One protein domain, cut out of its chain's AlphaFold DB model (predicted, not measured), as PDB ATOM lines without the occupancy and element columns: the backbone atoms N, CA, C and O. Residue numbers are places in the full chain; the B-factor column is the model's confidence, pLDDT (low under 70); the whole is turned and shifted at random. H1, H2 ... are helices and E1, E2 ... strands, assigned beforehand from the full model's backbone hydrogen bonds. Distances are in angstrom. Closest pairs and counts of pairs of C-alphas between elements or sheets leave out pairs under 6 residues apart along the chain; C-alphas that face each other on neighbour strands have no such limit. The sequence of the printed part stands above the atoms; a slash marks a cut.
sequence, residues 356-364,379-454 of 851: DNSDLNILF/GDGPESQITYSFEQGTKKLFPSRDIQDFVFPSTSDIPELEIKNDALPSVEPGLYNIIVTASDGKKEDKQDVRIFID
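Overview. This is residues 356 to 364 and 379 to 454 of the 851 residues of an uncharacterized protein of Candidatus Woesearchaeota archaeon CG10_big_fil_rev_8_21_14_0_10_45_16 (UniProt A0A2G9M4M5). A long, twisted ribbon of three strands, E1, E4 and E5, runs along the length of the domain, and a small hairpin, E2 and E3, sits beside E1 with the short helix H1 just before it. Loops join these parts, residues 363 to 364, the last before a cut in the printed part, pair briefly with E3, and residues 379 to 384, leading towards E1, lie at one far end of the length. The printed part has 85 residues, with five named strands and one named helix in the order E1, H1, E2, E3, E4, E5; the larger sheet has the order E1, E4, E5 and the smaller E2, E3, both antiparallel. The class is mostly strand, though only 38 residues are in named elements. The whole is elongated, with spans of 47 by 27 by 22 A, and only just loose, close to compact, with a radius of gyration of the C-alphas of 14.6 A.

Arrangement. Look first at residues 363 to 364, which pair antiparallel with residues 418 to 419 of E3, residues 415 to 419. Next find E1, residues 387 to 392, an edge strand antiparallel to E4, residues 430 to 439, at 154 degrees; N 389 and O 437 are 3.0 A apart, within hydrogen-bond range. H1, residues 403 to 406, only grazes this sheet; its closest C-alpha pair with E1 is Ile 403 and Gln 392, 6.8 A apart. H1 is too short for any O i to N i+4 pair; its one O i to N i+3 pair is within range. E2, residues 407 to 409, forms a hairpin with E3 at 136 degrees, with N 408 and O 416 at 2.9 A. The closest C-alphas of E1 and E3 are those of Tyr 388 and Pro 415, 6.6 A apart, while E3 and E4 are apart. E4 forms a hairpin with E5, residues 444 to 453, the other edge strand, at 159 degrees; N 432 and O 451 are 2.8 A apart. The sheet of E1, E4 and E5 is only just strongly twisted, with C-alphas up to 4.5 A off its best plane.

Along the chain. Find C-alpha 387 at (-6.420, 50.173, 2.101); from there E1 runs 17.2 A. H1 and E2 are short, and E3 runs 13.1 A. E4 starts from C-alpha 430 at (-11.375, 37.416, -23.618) and runs 29.2 A; E5 runs 27.4 A to C-alpha 453 at (-12.024, 34.717, -19.050).

Size, cuts and confidence. The C-alphas farthest apart are those of Gly 379 and Glu 428, 48.0 A. Residues 365 to 378 are not printed, and C-alphas 364 and 379 are 32.4 A apart across this cut. No link between named elements is long. The mean pLDDT of the printed part is 84.4; look for values under 70 at residues 379 to 384 and 410 to 412 of this model.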
ATOM      1  N   ASP A 356     -17.034  25.634 -15.035       87.94
ATOM      2  CA  ASP A 356     -16.112  24.608 -14.541       87.94
ATOM      3  C   ASP A 356     -16.441  24.137 -13.100       87.94
ATOM      4  O   ASP A 356     -17.145  24.810 -12.342       87.94
ATOM      5  N   ASN A 357     -15.952  22.954 -12.714       81.75
ATOM      6  CA  ASN A 357     -16.189  22.371 -11.386       81.75
ATOM      7  C   ASN A 357     -15.106  22.717 -10.342       81.75
ATOM      8  O   ASN A 357     -15.269  22.361  -9.173       81.75
ATOM      9  N   SER A 358     -14.009  23.370 -10.739       84.88
ATOM     10  CA  SER A 358     -12.956  23.854  -9.837       84.88
ATOM     11  C   SER A 358     -13.203  25.294  -9.365       84.88
ATOM     12  O   SER A 358     -14.244  25.906  -9.620       84.88
ATOM     13  N   ASP A 359     -12.217  25.866  -8.676       87.06
ATOM     14  CA  ASP A 359     -12.181  27.277  -8.304       87.06
ATOM     15  C   ASP A 359     -12.116  28.224  -9.520       87.06
ATOM     16  O   ASP A 359     -12.453  29.402  -9.388       87.06
ATOM     17  N   LEU A 360     -11.780  27.737 -10.722       89.75
ATOM     18  CA  LEU A 360     -11.760  28.555 -11.942       89.75
ATOM     19  C   LEU A 360     -13.126  29.139 -12.339       89.75
ATOM     20  O   LEU A 360     -13.171  30.093 -13.115       89.75
ATOM     21  N   ASN A 361     -14.227  28.625 -11.788       90.44
ATOM     22  CA  ASN A 361     -15.592  29.093 -12.046       90.44
ATOM     23  C   ASN A 361     -16.044  30.267 -11.141       90.44
ATOM     24  O   ASN A 361     -17.222  30.626 -11.080       90.44
ATOM     25  N   ILE A 362     -15.112  30.883 -10.417       91.81
ATOM     26  CA  ILE A 362     -15.298  32.175  -9.746       91.81
ATOM     27  C   ILE A 362     -14.129  33.097 -10.097       91.81
ATOM     28  O   ILE A 362     -12.998  32.629 -10.238       91.81
ATOM     29  N   LEU A 363     -14.372  34.405 -10.216       93.19
ATOM     30  CA  LEU A 363     -13.298  35.396 -10.090       93.19
ATOM     31  C   LEU A 363     -13.232  35.777  -8.613       93.19
ATOM     32  O   LEU A 363     -14.200  36.338  -8.103       93.19
ATOM     33  N   PHE A 364     -12.125  35.463  -7.945       94.06
ATOM     34  CA  PHE A 364     -11.937  35.762  -6.528       94.06
ATOM     35  C   PHE A 364     -10.561  36.386  -6.287       94.06
ATOM     36  O   PHE A 364      -9.550  35.685  -6.183       94.06
ATOM     37  N   GLY A 379      -0.346  51.194  19.227       42.09
ATOM     38  CA  GLY A 379      -1.535  50.991  20.057       42.09
ATOM     39  C   GLY A 379      -2.622  50.210  19.309       42.09
ATOM     40  O   GLY A 379      -2.736  50.328  18.096       42.09
ATOM     41  N   ASP A 380      -3.438  49.438  20.037       42.38
ATOM     42  CA  ASP A 380      -4.416  48.454  19.516       42.38
ATOM     43  C   ASP A 380      -5.646  49.051  18.765       42.38
ATOM     44  O   ASP A 380      -6.782  48.605  18.948       42.38
ATOM     45  N   GLY A 381      -5.460  50.101  17.959       52.50
ATOM     46  CA  GLY A 381      -6.472  50.706  17.087       52.50
ATOM     47  C   GLY A 381      -6.250  50.346  15.609       52.50
ATOM     48  O   GLY A 381      -5.116  50.115  15.213       52.50
ATOM     49  N   PRO A 382      -7.295  50.317  14.762       45.75
ATOM     50  CA  PRO A 382      -7.213  49.818  13.382       45.75
ATOM     51  C   PRO A 382      -6.548  50.777  12.367       45.75
ATOM     52  O   PRO A 382      -6.718  50.601  11.165       45.75
ATOM     53  N   GLU A 383      -5.811  51.801  12.800       45.00
ATOM     54  CA  GLU A 383      -5.307  52.877  11.923       45.00
ATOM     55  C   GLU A 383      -3.845  52.681  11.494       45.00
ATOM     56  O   GLU A 383      -3.001  53.557  11.641       45.00
ATOM     57  N   SER A 384      -3.585  51.514  10.907       55.12
ATOM     58  CA  SER A 384      -2.695  51.397   9.742       55.12
ATOM     59  C   SER A 384      -3.174  50.268   8.815       55.12
ATOM     60  O   SER A 384      -2.437  49.410   8.332       55.12
ATOM     61  N   GLN A 385      -4.489  50.239   8.589       75.00
ATOM     62  CA  GLN A 385      -5.064  49.409   7.543       75.00
ATOM     63  C   GLN A 385      -4.541  49.894   6.192       75.00
ATOM     64  O   GLN A 385      -5.019  50.907   5.682       75.00
ATOM     65  N   ILE A 386      -3.613  49.133   5.599       88.12
ATOM     66  CA  ILE A 386      -3.375  49.184   4.158       88.12
ATOM     67  C   ILE A 386      -4.745  49.052   3.492       88.12
ATOM     68  O   ILE A 386      -5.447  48.047   3.644       88.12
ATOM     69  N   THR A 387      -5.152  50.111   2.809       91.69
ATOM     70  CA  THR A 387      -6.420  50.173   2.101       91.69
ATOM     71  C   THR A 387      -6.248  49.564   0.722       91.69
ATOM     72  O   THR A 387      -5.225  49.767   0.070       91.69
ATOM     73  N   TYR A 388      -7.253  48.817   0.271       92.88
ATOM     74  CA  TYR A 388      -7.240  48.205  -1.053       92.88
ATOM     75  C   TYR A 388      -8.383  48.754  -1.900       92.88
ATOM     76  O   TYR A 388      -9.512  48.898  -1.419       92.88
ATOM     77  N   SER A 389      -8.106  49.044  -3.168       93.56
ATOM     78  CA  SER A 389      -9.104  49.525  -4.126       93.56
ATOM     79  C   SER A 389      -9.032  48.764  -5.451       93.56
ATOM     80  O   SER A 389      -8.013  48.166  -5.799       93.56
ATOM     81  N   PHE A 390     -10.151  48.771  -6.179       93.81
ATOM     82  CA  PHE A 390     -10.327  48.066  -7.447       93.81
ATOM     83  C   PHE A 390     -10.874  49.029  -8.502       93.81
ATOM     84  O   PHE A 390     -11.976  49.567  -8.344       93.81
ATOM     85  N   GLU A 391     -10.155  49.195  -9.608       92.19
ATOM     86  CA  GLU A 391     -10.582  49.994 -10.757       92.19
ATOM     87  C   GLU A 391     -10.644  49.132 -12.027       92.19
ATOM     88  O   GLU A 391      -9.786  48.286 -12.277       92.19
ATOM     89  N   GLN A 392     -11.671  49.323 -12.861       86.81
ATOM     90  CA  GLN A 392     -11.737  48.632 -14.155       86.81
ATOM     91  C   GLN A 392     -10.824  49.318 -15.171       86.81
ATOM     92  O   GLN A 392     -10.943  50.523 -15.398       86.81
ATOM     93  N   GLY A 393     -10.001  48.529 -15.863       84.56
ATOM     94  CA  GLY A 393      -9.253  48.985 -17.029       84.56
ATOM     95  C   GLY A 393     -10.152  49.348 -18.221       84.56
ATOM     96  O   GLY A 393     -11.385  49.330 -18.169       84.56
ATOM     97  N   THR A 394      -9.521  49.659 -19.356       76.94
ATOM     98  CA  THR A 394     -10.214  50.178 -20.556       76.94
ATOM     99  C   THR A 394     -11.315  49.255 -21.099       76.94
ATOM    100  O   THR A 394     -12.337  49.743 -21.590       76.94
ATOM    101  N   LYS A 395     -11.147  47.930 -20.984       84.19
ATOM    102  CA  LYS A 395     -12.178  46.936 -21.302       84.19
ATOM    103  C   LYS A 395     -12.923  46.539 -20.024       84.19
ATOM    104  O   LYS A 395     -12.461  45.696 -19.259       84.19
ATOM    105  N   LYS A 396     -14.108  47.116 -19.826       85.25
ATOM    106  CA  LYS A 396     -14.985  46.808 -18.688       85.25
ATOM    107  C   LYS A 396     -15.440  45.349 -18.687       85.25
ATOM    108  O   LYS A 396     -15.995  44.885 -19.683       85.25
ATOM    109  N   LEU A 397     -15.297  44.672 -17.545       84.81
ATOM    110  CA  LEU A 397     -15.871  43.340 -17.291       84.81
ATOM    111  C   LEU A 397     -17.400  43.347 -17.396       84.81
ATOM    112  O   LEU A 397     -17.986  42.466 -18.020       84.81
ATOM    113  N   PHE A 398     -18.037  44.389 -16.857       83.19
ATOM    114  CA  PHE A 398     -19.475  44.608 -16.967       83.19
ATOM    115  C   PHE A 398     -19.756  45.971 -17.610       83.19
ATOM    116  O   PHE A 398     -19.500  47.003 -16.991       83.19
ATOM    117  N   PRO A 399     -20.332  46.027 -18.826       81.75
ATOM    118  CA  PRO A 399     -20.656  47.297 -19.482       81.75
ATOM    119  C   PRO A 399     -21.691  48.158 -18.735       81.75
ATOM    120  O   PRO A 399     -21.801  49.353 -19.003       81.75
ATOM    121  N   SER A 400     -22.479  47.553 -17.839       82.19
ATOM    122  CA  SER A 400     -23.673  48.142 -17.214       82.19
ATOM    123  C   SER A 400     -23.666  48.163 -15.679       82.19
ATOM    124  O   SER A 400     -24.667  48.573 -15.091       82.19
ATOM    125  N   ARG A 401     -22.577  47.728 -15.033       81.75
ATOM    126  CA  ARG A 401     -22.405  47.714 -13.569       81.75
ATOM    127  C   ARG A 401     -21.030  48.231 -13.183       81.75
ATOM    128  O   ARG A 401     -20.096  48.146 -13.984       81.75
ATOM    129  N   ASP A 402     -20.916  48.754 -11.970       83.12
ATOM    130  CA  ASP A 402     -19.613  49.112 -11.423       83.12
ATOM    131  C   ASP A 402     -18.907  47.851 -10.898       83.12
ATOM    132  O   ASP A 402     -19.556  46.859 -10.569       83.12
ATOM    133  N   ILE A 403     -17.575  47.859 -10.819       84.19
ATOM    134  CA  ILE A 403     -16.839  46.787 -10.131       84.19
ATOM    135  C   ILE A 403     -17.131  46.800  -8.630       84.19
ATOM    136  O   ILE A 403     -17.201  45.745  -8.010       84.19
ATOM    137  N   GLN A 404     -17.404  47.986  -8.083       84.81
ATOM    138  CA  GLN A 404     -17.752  48.200  -6.680       84.81
ATOM    139  C   GLN A 404     -19.049  47.477  -6.261       84.81
ATOM    140  O   GLN A 404     -19.223  47.183  -5.083       84.81
ATOM    141  N   ASP A 405     -19.921  47.099  -7.208       80.75
ATOM    142  CA  ASP A 405     -21.096  46.248  -6.944       80.75
ATOM    143  C   ASP A 405     -20.720  44.791  -6.561       80.75
ATOM    144  O   ASP A 405     -21.584  44.025  -6.127       80.75
ATOM    145  N   PHE A 406     -19.452  44.396  -6.751       81.75
ATOM    146  CA  PHE A 406     -18.903  43.048  -6.531       81.75
ATOM    147  C   PHE A 406     -17.738  43.014  -5.523       81.75
ATOM    148  O   PHE A 406     -17.151  41.953  -5.303       81.75
ATOM    149  N   VAL A 407     -17.384  44.161  -4.936       82.19
ATOM    150  CA  VAL A 407     -16.373  44.254  -3.877       82.19
ATOM    151  C   VAL A 407     -17.074  44.085  -2.533       82.19
ATOM    152  O   VAL A 407     -17.964  44.861  -2.180       82.19
ATOM    153  N   PHE A 408     -16.677  43.067  -1.774       79.56
ATOM    154  CA  PHE A 408     -17.250  42.754  -0.470       79.56
ATOM    155  C   PHE A 408     -16.197  42.955   0.626       79.56
ATOM    156  O   PHE A 408     -15.074  42.480   0.474       79.56
ATOM    157  N   PRO A 409     -16.525  43.606   1.758       74.44
ATOM    158  CA  PRO A 409     -15.659  43.550   2.929       74.44
ATOM    159  C   PRO A 409     -15.630  42.104   3.443       74.44
ATOM    160  O   PRO A 409     -16.679  41.547   3.786       74.44
ATOM    161  N   SER A 410     -14.448  41.484   3.472       69.25
ATOM    162  CA  SER A 410     -14.291  40.136   4.027       69.25
ATOM    163  C   SER A 410     -14.502  40.135   5.545       69.25
ATOM    164  O   SER A 410     -14.547  41.175   6.204       69.25
ATOM    165  N   THR A 411     -14.567  38.947   6.150       65.12
ATOM    166  CA  THR A 411     -14.514  38.799   7.619       65.12
ATOM    167  C   THR A 411     -13.151  39.156   8.230       65.12
ATOM    168  O   THR A 411     -12.984  39.027   9.440       65.12
ATOM    169  N   SER A 412     -12.182  39.542   7.400       57.97
ATOM    170  CA  SER A 412     -10.773  39.795   7.719       57.97
ATOM    171  C   SER A 412     -10.346  41.231   7.371       57.97
ATOM    172  O   SER A 412      -9.171  41.469   7.119       57.97
ATOM    173  N   ASP A 413     -11.300  42.170   7.329       71.69
ATOM    174  CA  ASP A 413     -11.159  43.611   7.024       71.69
ATOM    175  C   ASP A 413     -10.608  43.979   5.626       71.69
ATOM    176  O   ASP A 413     -10.879  45.070   5.127       71.69
ATOM    177  N   ILE A 414      -9.928  43.062   4.935       78.88
ATOM    178  CA  ILE A 414      -9.488  43.209   3.540       78.88
ATOM    179  C   ILE A 414     -10.715  43.130   2.605       78.88
ATOM    180  O   ILE A 414     -11.523  42.205   2.754       78.88
ATOM    181  N   PRO A 415     -10.904  44.053   1.645       84.06
ATOM    182  CA  PRO A 415     -11.972  43.952   0.661       84.06
ATOM    183  C   PRO A 415     -11.602  42.947  -0.438       84.06
ATOM    184  O   PRO A 415     -10.515  42.993  -1.013       84.06
ATOM    185  N   GLU A 416     -12.532  42.056  -0.758       90.50
ATOM    186  CA  GLU A 416     -12.354  40.994  -1.747       90.50
ATOM    187  C   GLU A 416     -13.285  41.227  -2.936       90.50
ATOM    188  O   GLU A 416     -14.468  41.540  -2.771       90.50
ATOM    189  N   LEU A 417     -12.767  41.054  -4.150       91.00
ATOM    190  CA  LEU A 417     -13.578  41.056  -5.362       91.00
ATOM    191  C   LEU A 417     -14.055  39.631  -5.642       91.00
ATOM    192  O   LEU A 417     -13.257  38.786  -6.052       91.00
ATOM    193  N   GLU A 418     -15.356  39.379  -5.484       92.50
ATOM    194  CA  GLU A 418     -15.972  38.077  -5.761       92.50
ATOM    195  C   GLU A 418     -17.034  38.192  -6.871       92.50
ATOM    196  O   GLU A 418     -18.139  38.696  -6.658       92.50
ATOM    197  N   ILE A 419     -16.737  37.657  -8.061       88.94
ATOM    198  CA  ILE A 419     -17.744  37.429  -9.108       88.94
ATOM    199  C   ILE A 419     -18.118  35.947  -9.129       88.94
ATOM    200  O   ILE A 419     -17.310  35.079  -9.469       88.94
ATOM    201  N   LYS A 420     -19.384  35.679  -8.806       85.06
ATOM    202  CA  LYS A 420     -19.972  34.338  -8.749       85.06
ATOM    203  C   LYS A 420     -20.358  33.798 -10.129       85.06
ATOM    204  O   LYS A 420     -20.625  34.543 -11.076       85.06
ATOM    205  N   ASN A 421     -20.440  32.469 -10.198       82.25
ATOM    206  CA  ASN A 421     -20.831  31.667 -11.364       82.25
ATOM    207  C   ASN A 421     -22.186  32.078 -11.991       82.25
ATOM    208  O   ASN A 421     -22.418  31.822 -13.162       82.25
ATOM    209  N   ASP A 422     -23.097  32.750 -11.279       85.50
ATOM    210  CA  ASP A 422     -24.348  33.239 -11.882       85.50
ATOM    211  C   ASP A 422     -24.159  34.498 -12.753       85.50
ATOM    212  O   ASP A 422     -24.943  34.728 -13.677       85.50
ATOM    213  N   ALA A 423     -23.111  35.294 -12.509       86.44
ATOM    214  CA  ALA A 423     -22.796  36.490 -13.292       86.44
ATOM    215  C   ALA A 423     -21.807  36.222 -14.442       86.44
ATOM    216  O   ALA A 423     -21.946  36.813 -15.518       86.44
ATOM    217  N   LEU A 424     -20.833  35.325 -14.247       87.69
ATOM    218  CA  LEU A 424     -19.755  35.052 -15.212       87.69
ATOM    219  C   LEU A 424     -20.218  34.605 -16.620       87.69
ATOM    220  O   LEU A 424     -19.660  35.120 -17.585       87.69
ATOM    221  N   PRO A 425     -21.258  33.764 -16.801       86.94
ATOM    222  CA  PRO A 425     -21.770  33.383 -18.125       86.94
ATOM    223  C   PRO A 425     -22.334  34.541 -18.963       86.94
ATOM    224  O   PRO A 425     -22.632  34.350 -20.141       86.94
ATOM    225  N   SER A 426     -22.520  35.728 -18.370       86.88
ATOM    226  CA  SER A 426     -22.914  36.947 -19.092       86.88
ATOM    227  C   SER A 426     -21.730  37.804 -19.558       86.88
ATOM    228  O   SER A 426     -21.936  38.764 -20.303       86.88
ATOM    229  N   VAL A 427     -20.505  37.469 -19.139       90.06
ATOM    230  CA  VAL A 427     -19.273  38.143 -19.560       90.06
ATOM    231  C   VAL A 427     -18.781  37.500 -20.854       90.06
ATOM    232  O   VAL A 427     -18.706  36.277 -20.968       90.06
ATOM    233  N   GLU A 428     -18.460  38.315 -21.858       91.38
ATOM    234  CA  GLU A 428     -17.889  37.804 -23.107       91.38
ATOM    235  C   GLU A 428     -16.485  37.217 -22.853       91.38
ATOM    236  O   GLU A 428     -15.704  37.812 -22.112       91.38
ATOM    237  N   PRO A 429     -16.104  36.087 -23.474       91.94
ATOM    238  CA  PRO A 429     -14.742  35.578 -23.347       91.94
ATOM    239  C   PRO A 429     -13.694  36.586 -23.842       91.94
ATOM    240  O   PRO A 429     -13.914  37.309 -24.814       91.94
ATOM    241  N   GLY A 430     -12.524  36.614 -23.211       92.25
ATOM    242  CA  GLY A 430     -11.375  37.416 -23.618       92.25
ATOM    243  C   GLY A 430     -10.495  37.851 -22.447       92.25
ATOM    244  O   GLY A 430     -10.716  37.474 -21.300       92.25
ATOM    245  N   LEU A 431      -9.491  38.673 -22.755       91.94
ATOM    246  CA  LEU A 431      -8.643  39.317 -21.750       91.94
ATOM    247  C   LEU A 431      -9.326  40.579 -21.202       91.94
ATOM    248  O   LEU A 431      -9.974  41.304 -21.968       91.94
ATOM    249  N   TYR A 432      -9.181  40.808 -19.900       92.88
ATOM    250  CA  TYR A 432      -9.699  41.926 -19.115       92.88
ATOM    251  C   TYR A 432      -8.629  42.408 -18.137       92.88
ATOM    252  O   TYR A 432      -7.764  41.633 -17.746       92.88
ATOM    253  N   ASN A 433      -8.725  43.666 -17.715       92.38
ATOM    254  CA  ASN A 433      -7.733  44.330 -16.875       92.38
ATOM    255  C   ASN A 433      -8.445  44.946 -15.662       92.38
ATOM    256  O   ASN A 433      -9.429  45.678 -15.836       92.38
ATOM    257  N   ILE A 434      -7.979  44.634 -14.452       93.12
ATOM    258  CA  ILE A 434      -8.410  45.272 -13.201       93.12
ATOM    259  C   ILE A 434      -7.171  45.835 -12.527       93.12
ATOM    260  O   ILE A 434      -6.277  45.077 -12.167       93.12
ATOM    261  N   ILE A 435      -7.152  47.143 -12.297       93.19
ATOM    262  CA  ILE A 435      -6.113  47.765 -11.486       93.19
ATOM    263  C   ILE A 435      -6.491  47.526 -10.027       93.19
ATOM    264  O   ILE A 435      -7.549  47.972  -9.575       93.19
ATOM    265  N   VAL A 436      -5.643  46.801  -9.307       94.31
ATOM    266  CA  VAL A 436      -5.736  46.638  -7.857       94.31
ATOM    267  C   VAL A 436      -4.670  47.514  -7.228       94.31
ATOM    268  O   VAL A 436      -3.517  47.463  -7.647       94.31
ATOM    269  N   THR A 437      -5.069  48.332  -6.258       94.62
ATOM    270  CA  THR A 437      -4.174  49.249  -5.540       94.62
ATOM    271  C   THR A 437      -4.114  48.853  -4.073       94.62
ATOM    272  O   THR A 437      -5.170  48.612  -3.490       94.62
ATOM    273  N   ALA A 438      -2.922  48.842  -3.479       93.69
ATOM    274  CA  ALA A 438      -2.704  48.875  -2.034       93.69
ATOM    275  C   ALA A 438      -2.156  50.256  -1.640       93.69
ATOM    276  O   ALA A 438      -1.311  50.798  -2.346       93.69
ATOM    277  N   SER A 439      -2.637  50.847  -0.545       92.88
ATOM    278  CA  SER A 439      -2.199  52.175  -0.095       92.88
ATOM    279  C   SER A 439      -2.276  52.338   1.422       92.88
ATOM    280  O   SER A 439      -3.314  52.069   2.031       92.88
ATOM    281  N   ASP A 440      -1.194  52.841   2.012       90.56
ATOM    282  CA  ASP A 440      -1.088  53.329   3.398       90.56
ATOM    283  C   ASP A 440      -1.774  54.703   3.623       90.56
ATOM    284  O   ASP A 440      -1.995  55.121   4.760       90.56
ATOM    285  N   GLY A 441      -2.164  55.396   2.543       89.56
ATOM    286  CA  GLY A 441      -2.780  56.728   2.551       89.56
ATOM    287  C   GLY A 441      -1.859  57.884   2.123       89.56
ATOM    288  O   GLY A 441      -2.366  58.963   1.805       89.56
ATOM    289  N   LYS A 442      -0.541  57.666   2.067       89.88
ATOM    290  CA  LYS A 442       0.498  58.558   1.521       89.88
ATOM    291  C   LYS A 442       1.057  58.034   0.197       89.88
ATOM    292  O   LYS A 442       1.196  58.812  -0.753       89.88
ATOM    293  N   LYS A 443       1.330  56.731   0.111       91.56
ATOM    294  CA  LYS A 443       1.850  56.041  -1.076       91.56
ATOM    295  C   LYS A 443       0.875  54.971  -1.546       91.56
ATOM    296  O   LYS A 443      -0.124  54.657  -0.900       91.56
ATOM    297  N   GLU A 444       1.127  54.455  -2.741       93.12
ATOM    298  CA  GLU A 444       0.315  53.420  -3.365       93.12
ATOM    299  C   GLU A 444       1.180  52.505  -4.235       93.12
ATOM    300  O   GLU A 444       2.074  52.976  -4.937       93.12
ATOM    301  N   ASP A 445       0.878  51.212  -4.190       92.75
ATOM    302  CA  ASP A 445       1.389  50.183  -5.097       92.75
ATOM    303  C   ASP A 445       0.227  49.592  -5.901       92.75
ATOM    304  O   ASP A 445      -0.899  49.475  -5.397       92.75
ATOM    305  N   LYS A 446       0.469  49.267  -7.170       93.19
ATOM    306  CA  LYS A 446      -0.558  48.920  -8.152       93.19
ATOM    307  C   LYS A 446      -0.141  47.765  -9.041       93.19
ATOM    308  O   LYS A 446       0.921  47.755  -9.657       93.19
ATOM    309  N   GLN A 447      -1.094  46.864  -9.248       91.44
ATOM    310  CA  GLN A 447      -1.015  45.837 -10.275       91.44
ATOM    311  C   GLN A 447      -2.191  45.961 -11.245       91.44
ATOM    312  O   GLN A 447      -3.350  45.938 -10.830       91.44
ATOM    313  N   ASP A 448      -1.907  46.005 -12.548       91.56
ATOM    314  CA  ASP A 448      -2.911  45.731 -13.581       91.56
ATOM    315  C   ASP A 448      -3.079  44.210 -13.737       91.56
ATOM    316  O   ASP A 448      -2.315  43.547 -14.438       91.56
ATOM    317  N   VAL A 449      -4.056  43.642 -13.027       92.19
ATOM    318  CA  VAL A 449      -4.355  42.207 -13.018       92.19
ATOM    319  C   VAL A 449      -5.048  41.820 -14.322       92.19
ATOM    320  O   VAL A 449      -6.234  42.099 -14.543       92.19
ATOM    321  N   ARG A 450      -4.311  41.122 -15.188       92.31
ATOM    322  CA  ARG A 450      -4.769  40.638 -16.491       92.31
ATOM    323  C   ARG A 450      -5.552  39.342 -16.301       92.31
ATOM    324  O   ARG A 450      -4.987  38.258 -16.145       92.31
ATOM    325  N   ILE A 451      -6.872  39.446 -16.330       93.19
ATOM    326  CA  ILE A 451      -7.800  38.331 -16.149       93.19
ATOM    327  C   ILE A 451      -8.198  37.789 -17.513       93.19
ATOM    328  O   ILE A 451      -8.817  38.482 -18.325       93.19
ATOM    329  N   PHE A 452      -7.882  36.524 -17.761       93.31
ATOM    330  CA  PHE A 452      -8.358  35.812 -18.930       93.31
ATOM    331  C   PHE A 452      -9.614  35.009 -18.585       93.31
ATOM    332  O   PHE A 452      -9.557  34.031 -17.840       93.31
ATOM    333  N   ILE A 453     -10.752  35.435 -19.138       93.56
ATOM    334  CA  ILE A 453     -12.024  34.717 -19.050       93.56
ATOM    335  C   ILE A 453     -12.185  33.922 -20.342       93.56
ATOM    336  O   ILE A 453     -12.368  34.510 -21.409       93.56
ATOM    337  N   ASP A 454     -12.113  32.598 -20.275       93.12
ATOM    338  CA  ASP A 454     -12.434  31.755 -21.426       93.12
ATOM    339  C   ASP A 454     -13.940  31.433 -21.472       93.12
ATOM    340  O   ASP A 454     -14.718  31.775 -20.584       93.12
TER     341      ASP A 454